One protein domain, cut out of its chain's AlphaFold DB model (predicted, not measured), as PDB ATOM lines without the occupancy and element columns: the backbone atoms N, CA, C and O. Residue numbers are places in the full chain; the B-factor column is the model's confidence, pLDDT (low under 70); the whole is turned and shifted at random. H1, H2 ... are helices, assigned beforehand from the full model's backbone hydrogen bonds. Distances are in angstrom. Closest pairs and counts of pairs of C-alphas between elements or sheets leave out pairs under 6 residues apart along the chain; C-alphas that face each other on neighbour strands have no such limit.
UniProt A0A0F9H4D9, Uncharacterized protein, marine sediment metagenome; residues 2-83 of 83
ATOM      1  N   PRO A   2     253.278 159.648 125.324       48.94
ATOM      2  CA  PRO A   2     253.296 159.713 123.868       48.94
ATOM      3  C   PRO A   2     252.698 158.410 123.333       48.94
ATOM      4  O   PRO A   2     253.068 157.330 123.791       48.94
ATOM      5  N   ASN A   3     251.726 158.505 122.429       55.34
ATOM      6  CA  ASN A   3     251.114 157.332 121.821       55.34
ATOM      7  C   ASN A   3     252.135 156.688 120.869       55.34
ATOM      8  O   ASN A   3     252.426 157.243 119.813       55.34
ATOM      9  N   ILE A   4     252.691 155.545 121.273       57.88
ATOM     10  CA  ILE A   4     253.761 154.821 120.563       57.88
ATOM     11  C   ILE A   4     253.245 154.222 119.236       57.88
ATOM     12  O   ILE A   4     254.024 153.886 118.352       57.88
ATOM     13  N   PHE A   5     251.921 154.136 119.062       62.28
ATOM     14  CA  PHE A   5     251.256 153.599 117.871       62.28
ATOM     15  C   PHE A   5     250.585 154.706 117.046       62.28
ATOM     16  O   PHE A   5     249.406 154.625 116.697       62.28
ATOM     17  N   SER A   6     251.315 155.784 116.759       58.72
ATOM     18  CA  SER A   6     250.810 156.862 115.908       58.72
ATOM     19  C   SER A   6     250.723 156.407 114.445       58.72
ATOM     20  O   SER A   6     251.715 156.362 113.728       58.72
ATOM     21  N   THR A   7     249.515 156.117 113.961       65.56
ATOM     22  CA  THR A   7     249.250 155.733 112.556       65.56
ATOM     23  C   THR A   7     249.381 156.902 111.565       65.56
ATOM     24  O   THR A   7     249.175 156.726 110.369       65.56
ATOM     25  N   LYS A   8     249.682 158.115 112.048       68.06
ATOM     26  CA  LYS A   8     249.815 159.336 111.233       68.06
ATOM     27  C   LYS A   8     251.269 159.713 110.934       68.06
ATOM     28  O   LYS A   8     251.516 160.810 110.436       68.06
ATOM     29  N   GLU A   9     252.234 158.861 111.272       68.62
ATOM     30  CA  GLU A   9     253.634 159.153 110.975       68.62
ATOM     31  C   GLU A   9     253.909 159.130 109.471       68.62
ATOM     32  O   GLU A   9     253.520 158.211 108.748       68.62
ATOM     33  N   ASN A  10     254.612 160.157 108.994       78.75
ATOM     34  CA  ASN A  10     255.053 160.215 107.613       78.75
ATOM     35  C   ASN A  10     256.248 159.267 107.411       78.75
ATOM     36  O   ASN A  10     257.407 159.669 107.545       78.75
ATOM     37  N   LEU A  11     255.945 158.020 107.041       84.56
ATOM     38  CA  LEU A  11     256.927 156.958 106.805       84.56
ATOM     39  C   LEU A  11     257.978 157.311 105.746       84.56
ATOM     40  O   LEU A  11     259.062 156.745 105.757       84.56
ATOM     41  N   SER A  12     257.704 158.258 104.846       86.31
ATOM     42  CA  SER A  12     258.691 158.672 103.840       86.31
ATOM     43  C   SER A  12     259.834 159.519 104.417       86.31
ATOM     44  O   SER A  12     260.903 159.594 103.822       86.31
ATOM     45  N   SER A  13     259.632 160.102 105.603       89.12
ATOM     46  CA  SER A  13     260.610 160.952 106.299       89.12
ATOM     47  C   SER A  13     261.385 160.238 107.413       89.12
ATOM     48  O   SER A  13     262.197 160.865 108.096       89.12
ATOM     49  N   VAL A  14     261.146 158.937 107.623       93.44
ATOM     50  CA  VAL A  14     261.816 158.189 108.697       93.44
ATOM     51  C   VAL A  14     263.305 157.995 108.389       93.44
ATOM     52  O   VAL A  14     263.678 157.853 107.218       93.44
ATOM     53  N   PRO A  15     264.173 157.934 109.414       95.06
ATOM     54  CA  PRO A  15     265.621 157.970 109.215       95.06
ATOM     55  C   PRO A  15     266.186 156.891 108.276       95.06
ATOM     56  O   PRO A  15     267.027 157.244 107.451       95.06
ATOM     57  N   PRO A  16     265.719 155.624 108.293       95.12
ATOM     58  CA  PRO A  16     266.184 154.623 107.330       95.12
ATOM     59  C   PRO A  16     265.856 154.965 105.870       95.12
ATOM     60  O   PRO A  16     266.695 154.780 104.990       95.12
ATOM     61  N   VAL A  17     264.654 155.489 105.604       94.88
ATOM     62  CA  VAL A  17     264.209 155.839 104.244       94.88
ATOM     63  C   VAL A  17     265.002 157.034 103.723       94.88
ATOM     64  O   VAL A  17     265.550 156.989 102.622       94.88
ATOM     65  N   VAL A  18     265.141 158.069 104.552       95.75
ATOM     66  CA  VAL A  18     265.963 159.244 104.239       95.75
ATOM     67  C   VAL A  18     267.434 158.857 104.069       95.75
ATOM     68  O   VAL A  18     268.092 159.321 103.140       95.75
ATOM     69  N   GLY A  19     267.947 157.960 104.915       95.88
ATOM     70  CA  GLY A  19     269.317 157.453 104.854       95.88
ATOM     71  C   GLY A  19     269.647 156.790 103.515       95.88
ATOM     72  O   GLY A  19     270.695 157.063 102.929       95.88
ATOM     73  N   VAL A  20     268.730 155.990 102.964       95.62
ATOM     74  CA  VAL A  20     268.899 155.408 101.621       95.62
ATOM     75  C   VAL A  20     269.059 156.496 100.555       95.62
ATOM     76  O   VAL A  20     269.918 156.379  99.679       95.62
ATOM     77  N   GLU A  21     268.269 157.569 100.619       95.31
ATOM     78  CA  GLU A  21     268.380 158.683  99.671       95.31
ATOM     79  C   GLU A  21     269.685 159.473  99.856       95.31
ATOM     80  O   GLU A  21     270.324 159.809  98.858       95.31
ATOM     81  N   ILE A  22     270.145 159.686 101.095       95.31
ATOM     82  CA  ILE A  22     271.452 160.304 101.383       95.31
ATOM     83  C   ILE A  22     272.585 159.499 100.732       95.31
ATOM     84  O   ILE A  22     273.405 160.076 100.017       95.31
ATOM     85  N   ILE A  23     272.604 158.170 100.895       94.81
ATOM     86  CA  ILE A  23     273.627 157.308 100.277       94.81
ATOM     87  C   ILE A  23     273.572 157.398  98.748       94.81
ATOM     88  O   ILE A  23     274.612 157.512  98.097       94.81
ATOM     89  N   LYS A  24     272.372 157.360  98.152       93.88
ATOM     90  CA  LYS A  24     272.210 157.485  96.692       93.88
ATOM     91  C   LYS A  24     272.763 158.804  96.167       93.88
ATOM     92  O   LYS A  24     273.328 158.824  95.077       93.88
ATOM     93  N   VAL A  25     272.569 159.894  96.906       93.44
ATOM     94  CA  VAL A  25     273.090 161.210  96.536       93.44
ATOM     95  C   VAL A  25     274.611 161.253  96.708       93.44
ATOM     96  O   VAL A  25     275.298 161.623  95.760       93.44
ATOM     97  N   ALA A  26     275.144 160.802  97.847       91.31
ATOM     98  CA  ALA A  26     276.581 160.805  98.130       91.31
ATOM     99  C   ALA A  26     277.392 159.958  97.131       91.31
ATOM    100  O   ALA A  26     278.450 160.380  96.677       91.31
ATOM    101  N   ARG A  27     276.865 158.802  96.702       90.88
ATOM    102  CA  ARG A  27     277.512 157.930  95.698       90.88
ATOM    103  C   ARG A  27     277.615 158.539  94.300       90.88
ATOM    104  O   ARG A  27     278.367 158.026  93.481       90.88
ATOM    105  N   LYS A  28     276.842 159.585  93.998       89.69
ATOM    106  CA  LYS A  28     276.943 160.309  92.721       89.69
ATOM    107  C   LYS A  28     278.064 161.349  92.727       89.69
ATOM    108  O   LYS A  28     278.339 161.922  91.676       89.69
ATOM    109  N   SER A  29     278.672 161.624  93.880       85.81
ATOM    110  CA  SER A  29     279.811 162.530  93.982       85.81
ATOM    111  C   SER A  29     281.117 161.802  93.627       85.81
ATOM    112  O   SER A  29     281.300 160.662  94.055       85.81
ATOM    113  N   PRO A  30     282.030 162.443  92.875       77.94
ATOM    114  CA  PRO A  30     283.218 161.799  92.302       77.94
ATOM    115  C   PRO A  30     284.171 161.175  93.333       77.94
ATOM    116  O   PRO A  30     284.778 160.153  93.034       77.94
ATOM    117  N   ASP A  31     284.226 161.710  94.556       82.12
ATOM    118  CA  ASP A  31     285.141 161.235  95.608       82.12
ATOM    119  C   ASP A  31     284.428 160.494  96.752       82.12
ATOM    120  O   ASP A  31     284.992 160.307  97.830       82.12
ATOM    121  N   GLY A  32     283.145 160.149  96.577       78.69
ATOM    122  CA  GLY A  32     282.307 159.574  97.641       78.69
ATOM    123  C   GLY A  32     282.028 160.523  98.816       78.69
ATOM    124  O   GLY A  32     281.328 160.150  99.756       78.69
ATOM    125  N   ARG A  33     282.539 161.757  98.753       86.69
ATOM    126  CA  ARG A  33     282.296 162.837  99.710       86.69
ATOM    127  C   ARG A  33     281.256 163.791  99.154       86.69
ATOM    128  O   ARG A  33     281.217 164.075  97.957       86.69
ATOM    129  N   ILE A  34     280.422 164.320 100.036       91.06
ATOM    130  CA  ILE A  34     279.463 165.359  99.686       91.06
ATOM    131  C   ILE A  34     279.423 166.393 100.801       91.06
ATOM    132  O   ILE A  34     279.387 166.042 101.979       91.06
ATOM    133  N   SER A  35     279.447 167.674 100.435       90.12
ATOM    134  CA  SER A  35     279.256 168.735 101.419       90.12
ATOM    135  C   SER A  35     277.819 168.697 101.939       90.12
ATOM    136  O   SER A  35     276.895 168.372 101.190       90.12
ATOM    137  N   LEU A  36     277.599 169.069 103.205       89.56
ATOM    138  CA  LEU A  36     276.234 169.165 103.736       89.56
ATOM    139  C   LEU A  36     275.378 170.107 102.875       89.56
ATOM    140  O   LEU A  36     274.228 169.799 102.590       89.56
ATOM    141  N   PHE A  37     275.939 171.214 102.389       89.69
ATOM    142  CA  PHE A  37     275.207 172.147 101.533       89.69
ATOM    143  C   PHE A  37     274.748 171.512 100.214       89.69
ATOM    144  O   PHE A  37     273.580 171.660  99.856       89.69
ATOM    145  N   ASP A  38     275.619 170.771  99.519       91.44
ATOM    146  CA  ASP A  38     275.249 170.093  98.267       91.44
ATOM    147  C   ASP A  38     274.267 168.939  98.533       91.44
ATOM    148  O   ASP A  38     273.289 168.758  97.804       91.44
ATOM    149  N   LEU A  39     274.438 168.211  99.644       93.19
ATOM    150  CA  LEU A  39     273.492 167.176 100.068       93.19
ATOM    151  C   LEU A  39     272.083 167.753 100.253       93.19
ATOM    152  O   LEU A  39     271.119 167.231  99.693       93.19
ATOM    153  N   PHE A  40     271.956 168.848 101.003       94.25
ATOM    154  CA  PHE A  40     270.673 169.512 101.218       94.25
ATOM    155  C   PHE A  40     270.116 170.091  99.917       94.25
ATOM    156  O   PHE A  40     268.927 169.929  99.644       94.25
ATOM    157  N   HIS A  41     270.961 170.702  99.086       94.00
ATOM    158  CA  HIS A  41     270.552 171.256  97.798       94.00
ATOM    159  C   HIS A  41     269.927 170.197  96.882       94.00
ATOM    160  O   HIS A  41     268.905 170.459  96.254       94.00
ATOM    161  N   ARG A  42     270.493 168.986  96.846       93.56
ATOM    162  CA  ARG A  42     269.992 167.874  96.019       93.56
ATOM    163  C   ARG A  42     268.764 167.174  96.593       93.56
ATOM    164  O   ARG A  42     268.046 166.509  95.850       93.56
ATOM    165  N   LEU A  43     268.533 167.285  97.899       94.81
ATOM    166  CA  LEU A  43     267.387 166.670  98.572       94.81
ATOM    167  C   LEU A  43     266.183 167.615  98.702       94.81
ATOM    168  O   LEU A  43     265.082 167.127  98.940       94.81
ATOM    169  N   LYS A  44     266.363 168.931  98.518       94.88
ATOM    170  CA  LYS A  44     265.336 169.958  98.785       94.88
ATOM    171  C   LYS A  44     264.027 169.787  98.008       94.88
ATOM    172  O   LYS A  44     262.987 170.224  98.483       94.88
ATOM    173  N   ASP A  45     264.085 169.164  96.832       93.94
ATOM    174  CA  ASP A  45     262.935 168.999  95.933       93.94
ATOM    175  C   ASP A  45     262.160 167.688  96.196       93.94
ATOM    176  O   ASP A  45     261.283 167.312  95.423       93.94
ATOM    177  N   LYS A  46     262.494 166.949  97.264       92.75
ATOM    178  CA  LYS A  46     261.772 165.735  97.676       92.75
ATOM    179  C   LYS A  46     260.552 166.101  98.523       92.75
ATOM    180  O   LYS A  46     260.673 166.880  99.460       92.75
ATOM    181  N   ASP A  47     259.418 165.439  98.297       91.31
ATOM    182  CA  ASP A  47     258.165 165.709  99.032       91.31
ATOM    183  C   ASP A  47     258.268 165.506 100.555       91.31
ATOM    184  O   ASP A  47     257.533 166.109 101.334       91.31
ATOM    185  N   TRP A  48     259.190 164.648 101.001       90.88
ATOM    186  CA  TRP A  48     259.458 164.378 102.415       90.88
ATOM    187  C   TRP A  48     260.509 165.309 103.028       90.88
ATOM    188  O   TRP A  48     260.832 165.170 104.212       90.88
ATOM    189  N   PHE A  49     261.088 166.215 102.238       93.94
ATOM    190  CA  PHE A  49     262.232 167.007 102.654       93.94
ATOM    191  C   PHE A  49     261.895 167.902 103.846       93.94
ATOM    192  O   PHE A  49     261.040 168.782 103.799       93.94
ATOM    193  N   ALA A  50     262.660 167.710 104.914       93.12
ATOM    194  CA  ALA A  50     262.756 168.631 106.029       93.12
ATOM    195  C   ALA A  50     264.190 168.565 106.565       93.12
ATOM    196  O   ALA A  50     264.708 167.455 106.727       93.12
ATOM    197  N   PRO A  51     264.830 169.694 106.923       93.00
ATOM    198  CA  PRO A  51     266.188 169.685 107.464       93.00
ATOM    199  C   PRO A  51     266.378 168.688 108.608       93.00
ATOM    200  O   PRO A  51     267.333 167.921 108.627       93.00
ATOM    201  N   ARG A  52     265.402 168.627 109.521       93.81
ATOM    202  CA  ARG A  52     265.379 167.675 110.637       93.81
ATOM    203  C   ARG A  52     265.406 166.216 110.175       93.81
ATOM    204  O   ARG A  52     266.126 165.418 110.764       93.81
ATOM    205  N   ALA A  53     264.643 165.873 109.139       94.50
ATOM    206  CA  ALA A  53     264.613 164.518 108.599       94.50
ATOM    207  C   ALA A  53     265.980 164.135 108.012       94.50
ATOM    208  O   ALA A  53     266.472 163.040 108.274       94.50
ATOM    209  N   VAL A  54     266.639 165.065 107.307       95.38
ATOM    210  CA  VAL A  54     268.003 164.869 106.788       95.38
ATOM    211  C   VAL A  54     269.005 164.695 107.932       95.38
ATOM    212  O   VAL A  54     269.783 163.746 107.905       95.38
ATOM    213  N   TYR A  55     268.951 165.532 108.976       94.69
ATOM    214  CA  TYR A  55     269.806 165.379 110.161       94.69
ATOM    215  C   TYR A  55     269.628 164.019 110.841       94.69
ATOM    216  O   TYR A  55     270.619 163.355 111.136       94.69
ATOM    217  N   PHE A  56     268.390 163.566 111.049       95.62
ATOM    218  CA  PHE A  56     268.146 162.248 111.637       95.62
ATOM    219  C   PHE A  56     268.571 161.101 110.720       95.62
ATOM    220  O   PHE A  56     269.104 160.115 111.216       95.62
ATOM    221  N   GLY A  57     268.401 161.233 109.403       96.44
ATOM    222  CA  GLY A  57     268.939 160.280 108.433       96.44
ATOM    223  C   GLY A  57     270.464 160.177 108.516       96.44
ATOM    224  O   GLY A  57     270.996 159.074 108.581       96.44
ATOM    225  N   MET A  58     271.171 161.310 108.599       95.62
ATOM    226  CA  MET A  58     272.628 161.328 108.779       95.62
ATOM    227  C   MET A  58     273.049 160.694 110.112       95.62
ATOM    228  O   MET A  58     273.946 159.859 110.125       95.62
ATOM    229  N   LEU A  59     272.379 161.031 111.220       95.81
ATOM    230  CA  LEU A  59     272.645 160.432 112.534       95.81
ATOM    231  C   LEU A  59     272.410 158.919 112.538       95.81
ATOM    232  O   LEU A  59     273.227 158.178 113.078       95.81
ATOM    233  N   PHE A  60     271.327 158.457 111.909       97.25
ATOM    234  CA  PHE A  60     271.048 157.035 111.736       97.25
ATOM    235  C   PHE A  60     272.193 156.346 110.987       97.25
ATOM    236  O   PHE A  60     272.781 155.402 111.510       97.25
ATOM    237  N   LEU A  61     272.573 156.860 109.815       96.81
ATOM    238  CA  LEU A  61     273.656 156.282 109.020       96.81
ATOM    239  C   LEU A  61     274.988 156.262 109.779       96.81
ATOM    240  O   LEU A  61     275.673 155.237 109.772       96.81
ATOM    241  N   TYR A  62     275.319 157.352 110.472       95.94
ATOM    242  CA  TYR A  62     276.518 157.448 111.302       95.94
ATOM    243  C   TYR A  62     276.499 156.411 112.431       95.94
ATOM    244  O   TYR A  62     277.461 155.671 112.605       95.94
ATOM    245  N   SER A  63     275.371 156.269 113.135       97.19
ATOM    246  CA  SER A  63     275.221 155.280 114.213       97.19
ATOM    247  C   SER A  63     275.363 153.831 113.738       97.19
ATOM    248  O   SER A  63     275.802 152.971 114.495       97.19
ATOM    249  N   THR A  64     275.022 153.560 112.474       97.19
ATOM    250  CA  THR A  64     275.178 152.240 111.846       97.19
ATOM    251  C   THR A  64     276.554 152.015 111.209       97.19
ATOM    252  O   THR A  64     276.794 150.938 110.672       97.19
ATOM    253  N   GLY A  65     277.447 153.013 111.229       95.75
ATOM    254  CA  GLY A  65     278.763 152.942 110.584       95.75
ATOM    255  C   GLY A  65     278.717 152.968 109.051       95.75
ATOM    256  O   GLY A  65     279.653 152.515 108.400       95.75
ATOM    257  N   LEU A  66     277.622 153.458 108.457       95.00
ATOM    258  CA  LEU A  66     277.452 153.527 106.998       95.00
ATOM    259  C   LEU A  66     278.014 154.812 106.383       95.00
ATOM    260  O   LEU A  66     278.248 154.855 105.176       95.00
ATOM    261  N   ILE A  67     278.190 155.856 107.192       93.75
ATOM    262  CA  ILE A  67     278.855 157.100 106.804       93.75
ATOM    263  C   ILE A  67     279.790 157.544 107.923       93.75
ATOM    264  O   ILE A  67     279.542 157.266 109.097       93.75
ATOM    265  N   GLU A  68     280.802 158.316 107.554       92.38
ATOM    266  CA  GLU A  68     281.654 159.052 108.479       92.38
ATOM    267  C   GLU A  68     281.588 160.543 108.153       92.38
ATOM    268  O   GLU A  68     281.354 160.937 107.006       92.38
ATOM    269  N   PHE A  69     281.778 161.380 109.170       90.44
ATOM    270  CA  PHE A  69     281.856 162.822 108.989       90.44
ATOM    271  C   PHE A  69     283.319 163.246 108.855       90.44
ATOM    272  O   PHE A  69     284.062 163.254 109.835       90.44
ATOM    273  N   ASP A  70     283.713 163.636 107.646       85.69
ATOM    274  CA  ASP A  70     285.026 164.218 107.346       85.69
ATOM    275  C   ASP A  70     284.998 165.734 107.635       85.69
ATOM    276  O   ASP A  70     284.928 166.568 106.731       85.69
ATOM    277  N   GLY A  71     284.942 166.068 108.934       72.88
ATOM    278  CA  GLY A  71     284.926 167.430 109.486       72.88
ATOM    279  C   GLY A  71     283.536 167.987 109.840       72.88
ATOM    280  O   GLY A  71     282.691 168.176 108.970       72.88
ATOM    281  N   ILE A  72     283.320 168.323 111.124       69.50
ATOM    282  CA  ILE A  72     282.190 169.131 111.632       69.50
ATOM    283  C   ILE A  72     282.674 169.961 112.829       69.50
ATOM    284  O   ILE A  72     282.974 169.390 113.876       69.50
ATOM    285  N   TYR A  73     282.693 171.294 112.713       64.31
ATOM    286  CA  TYR A  73     282.973 172.179 113.850       64.31
ATOM    287  C   TYR A  73     281.913 173.265 114.003       64.31
ATOM    288  O   TYR A  73     281.539 173.940 113.045       64.31
ATOM    289  N   VAL A  74     281.456 173.424 115.244       61.81
ATOM    290  CA  VAL A  74     280.529 174.462 115.703       61.81
ATOM    291  C   VAL A  74     281.245 175.243 116.805       61.81
ATOM    292  O   VAL A  74     281.776 174.634 117.730       61.81
ATOM    293  N   THR A  75     281.273 176.572 116.706       60.78
ATOM    294  CA  THR A  75     281.891 177.466 117.700       60.78
ATOM    295  C   THR A  75     280.885 178.529 118.155       60.78
ATOM    296  O   THR A  75     280.092 179.025 117.353       60.78
ATOM    297  N   VAL A  76     280.888 178.807 119.463       69.75
ATOM    298  CA  VAL A  76     280.008 179.756 120.161       69.75
ATOM    299  C   VAL A  76     280.792 181.038 120.437       69.75
ATOM    300  O   VAL A  76     281.939 180.974 120.870       69.75
ATOM    301  N   LEU A  77     280.166 182.195 120.212       63.09
ATOM    302  CA  LEU A  77     280.720 183.502 120.564       63.09
ATOM    303  C   LEU A  77     280.784 183.658 122.088       63.09
ATOM    304  O   LEU A  77     279.766 183.571 122.770       63.09
ATOM    305  N   SER A  78     281.982 183.899 122.607       67.31
ATOM    306  CA  SER A  78     282.199 184.452 123.941       67.31
ATOM    307  C   SER A  78     282.151 185.981 123.864       67.31
ATOM    308  O   SER A  78     282.868 186.555 123.046       67.31
ATOM    309  N   ASP A  79     281.358 186.624 124.727       67.75
ATOM    310  CA  ASP A  79     281.299 188.096 124.854       67.75
ATOM    311  C   ASP A  79     282.625 188.716 125.359       67.75
ATOM    312  O   ASP A  79     282.820 189.921 125.253       67.75
ATOM    313  N   ASP A  80     283.589 187.904 125.808       61.47
ATOM    314  CA  ASP A  80     284.919 188.319 126.302       61.47
ATOM    315  C   ASP A  80     285.886 188.855 125.218       61.47
ATOM    316  O   ASP A  80     287.095 188.929 125.427       61.47
ATOM    317  N   GLN A  81     285.392 189.210 124.029       53.47
ATOM    318  CA  GLN A  81     286.182 189.929 123.013       53.47
ATOM    319  C   GLN A  81     285.625 191.333 122.722       53.47
ATOM    320  O   GLN A  81     286.030 191.967 121.748       53.47
ATOM    321  N   ALA A  82     284.716 191.823 123.569       55.88
ATOM    322  CA  ALA A  82     284.243 193.201 123.580       55.88
ATOM    323  C   ALA A  82     284.681 193.946 124.859       55.88
ATOM    324  O   ALA A  82     283.843 194.569 125.493       55.88
ATOM    325  N   GLU A  83     285.961 193.846 125.241       42.75
ATOM    326  CA  GLU A  83     286.799 194.892 125.883       42.75
ATOM    327  C   GLU A  83     288.192 194.353 126.245       42.75
ATOM    328  O   GLU A  83     288.284 193.278 126.876       42.75
TER     329      GLU A  83
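Overview. This is residues 2 to 83 of the 83 residues of an uncharacterized protein of marine sediment metagenome (UniProt A0A0F9H4D9). Three short helices form a small compact body, from which two tails stick out, residues 2 to 9 and residues 73 to 83. H1 crosses H3 at nearly a right angle, and with residues 22 to 26 alone it touches H2; the centres of the three make a triangle. The printed part has 82 residues with three named helices, H1, H2 and H3 in that order, and no named strand; its class is all helix, though under half of the residues, 33 of 82, are in named elements. With its tails the whole is loose, with a radius of gyration of the C-alphas of 16.3 A and spans of 56 by 42 by 26 A.

Arrangement. Begin at H3, residues 51 to 63. It touches H1, residues 15 to 26, about perpendicular at 87 degrees; look at the closest C-alphas, those of Pro 15 and Gly 57, 4.1 A apart. With residues 22 to 26 alone, H1 touches H2, residues 36 to 43, about perpendicular at 76 degrees; their closest C-alphas, of Val 25 and Leu 39, are 6.9 A apart. H2 and H3 are close but not clearly touching, with the C-alphas of Phe 40 and Pro 51 closest at 7.7 A; they run opposite ways at a steep tilt of 67 degrees. In H1, H2 and H3 every O i to N i+4 pair is within hydrogen-bond range.

Along the chain. Find C-alpha 51 at (266.188, 169.685, 107.464); from there H3 runs 18.3 A to C-alpha 63 at (275.221, 155.280, 114.213). H1 runs 15.8 A from C-alpha 15 at (265.621, 157.970, 109.215), and H2 spans 10.5 A.

Size, cuts and confidence. Without the stretches that stand free, the body has 63 residues and spans 32 by 24 by 19 A. The C-alphas of Thr 7 and Glu 83, the two farthest apart, are 55.9 A apart. The printed part has no cut, and both links between helices are short. Residues 2 to 9 and 72 to 83 have pLDDT under 70.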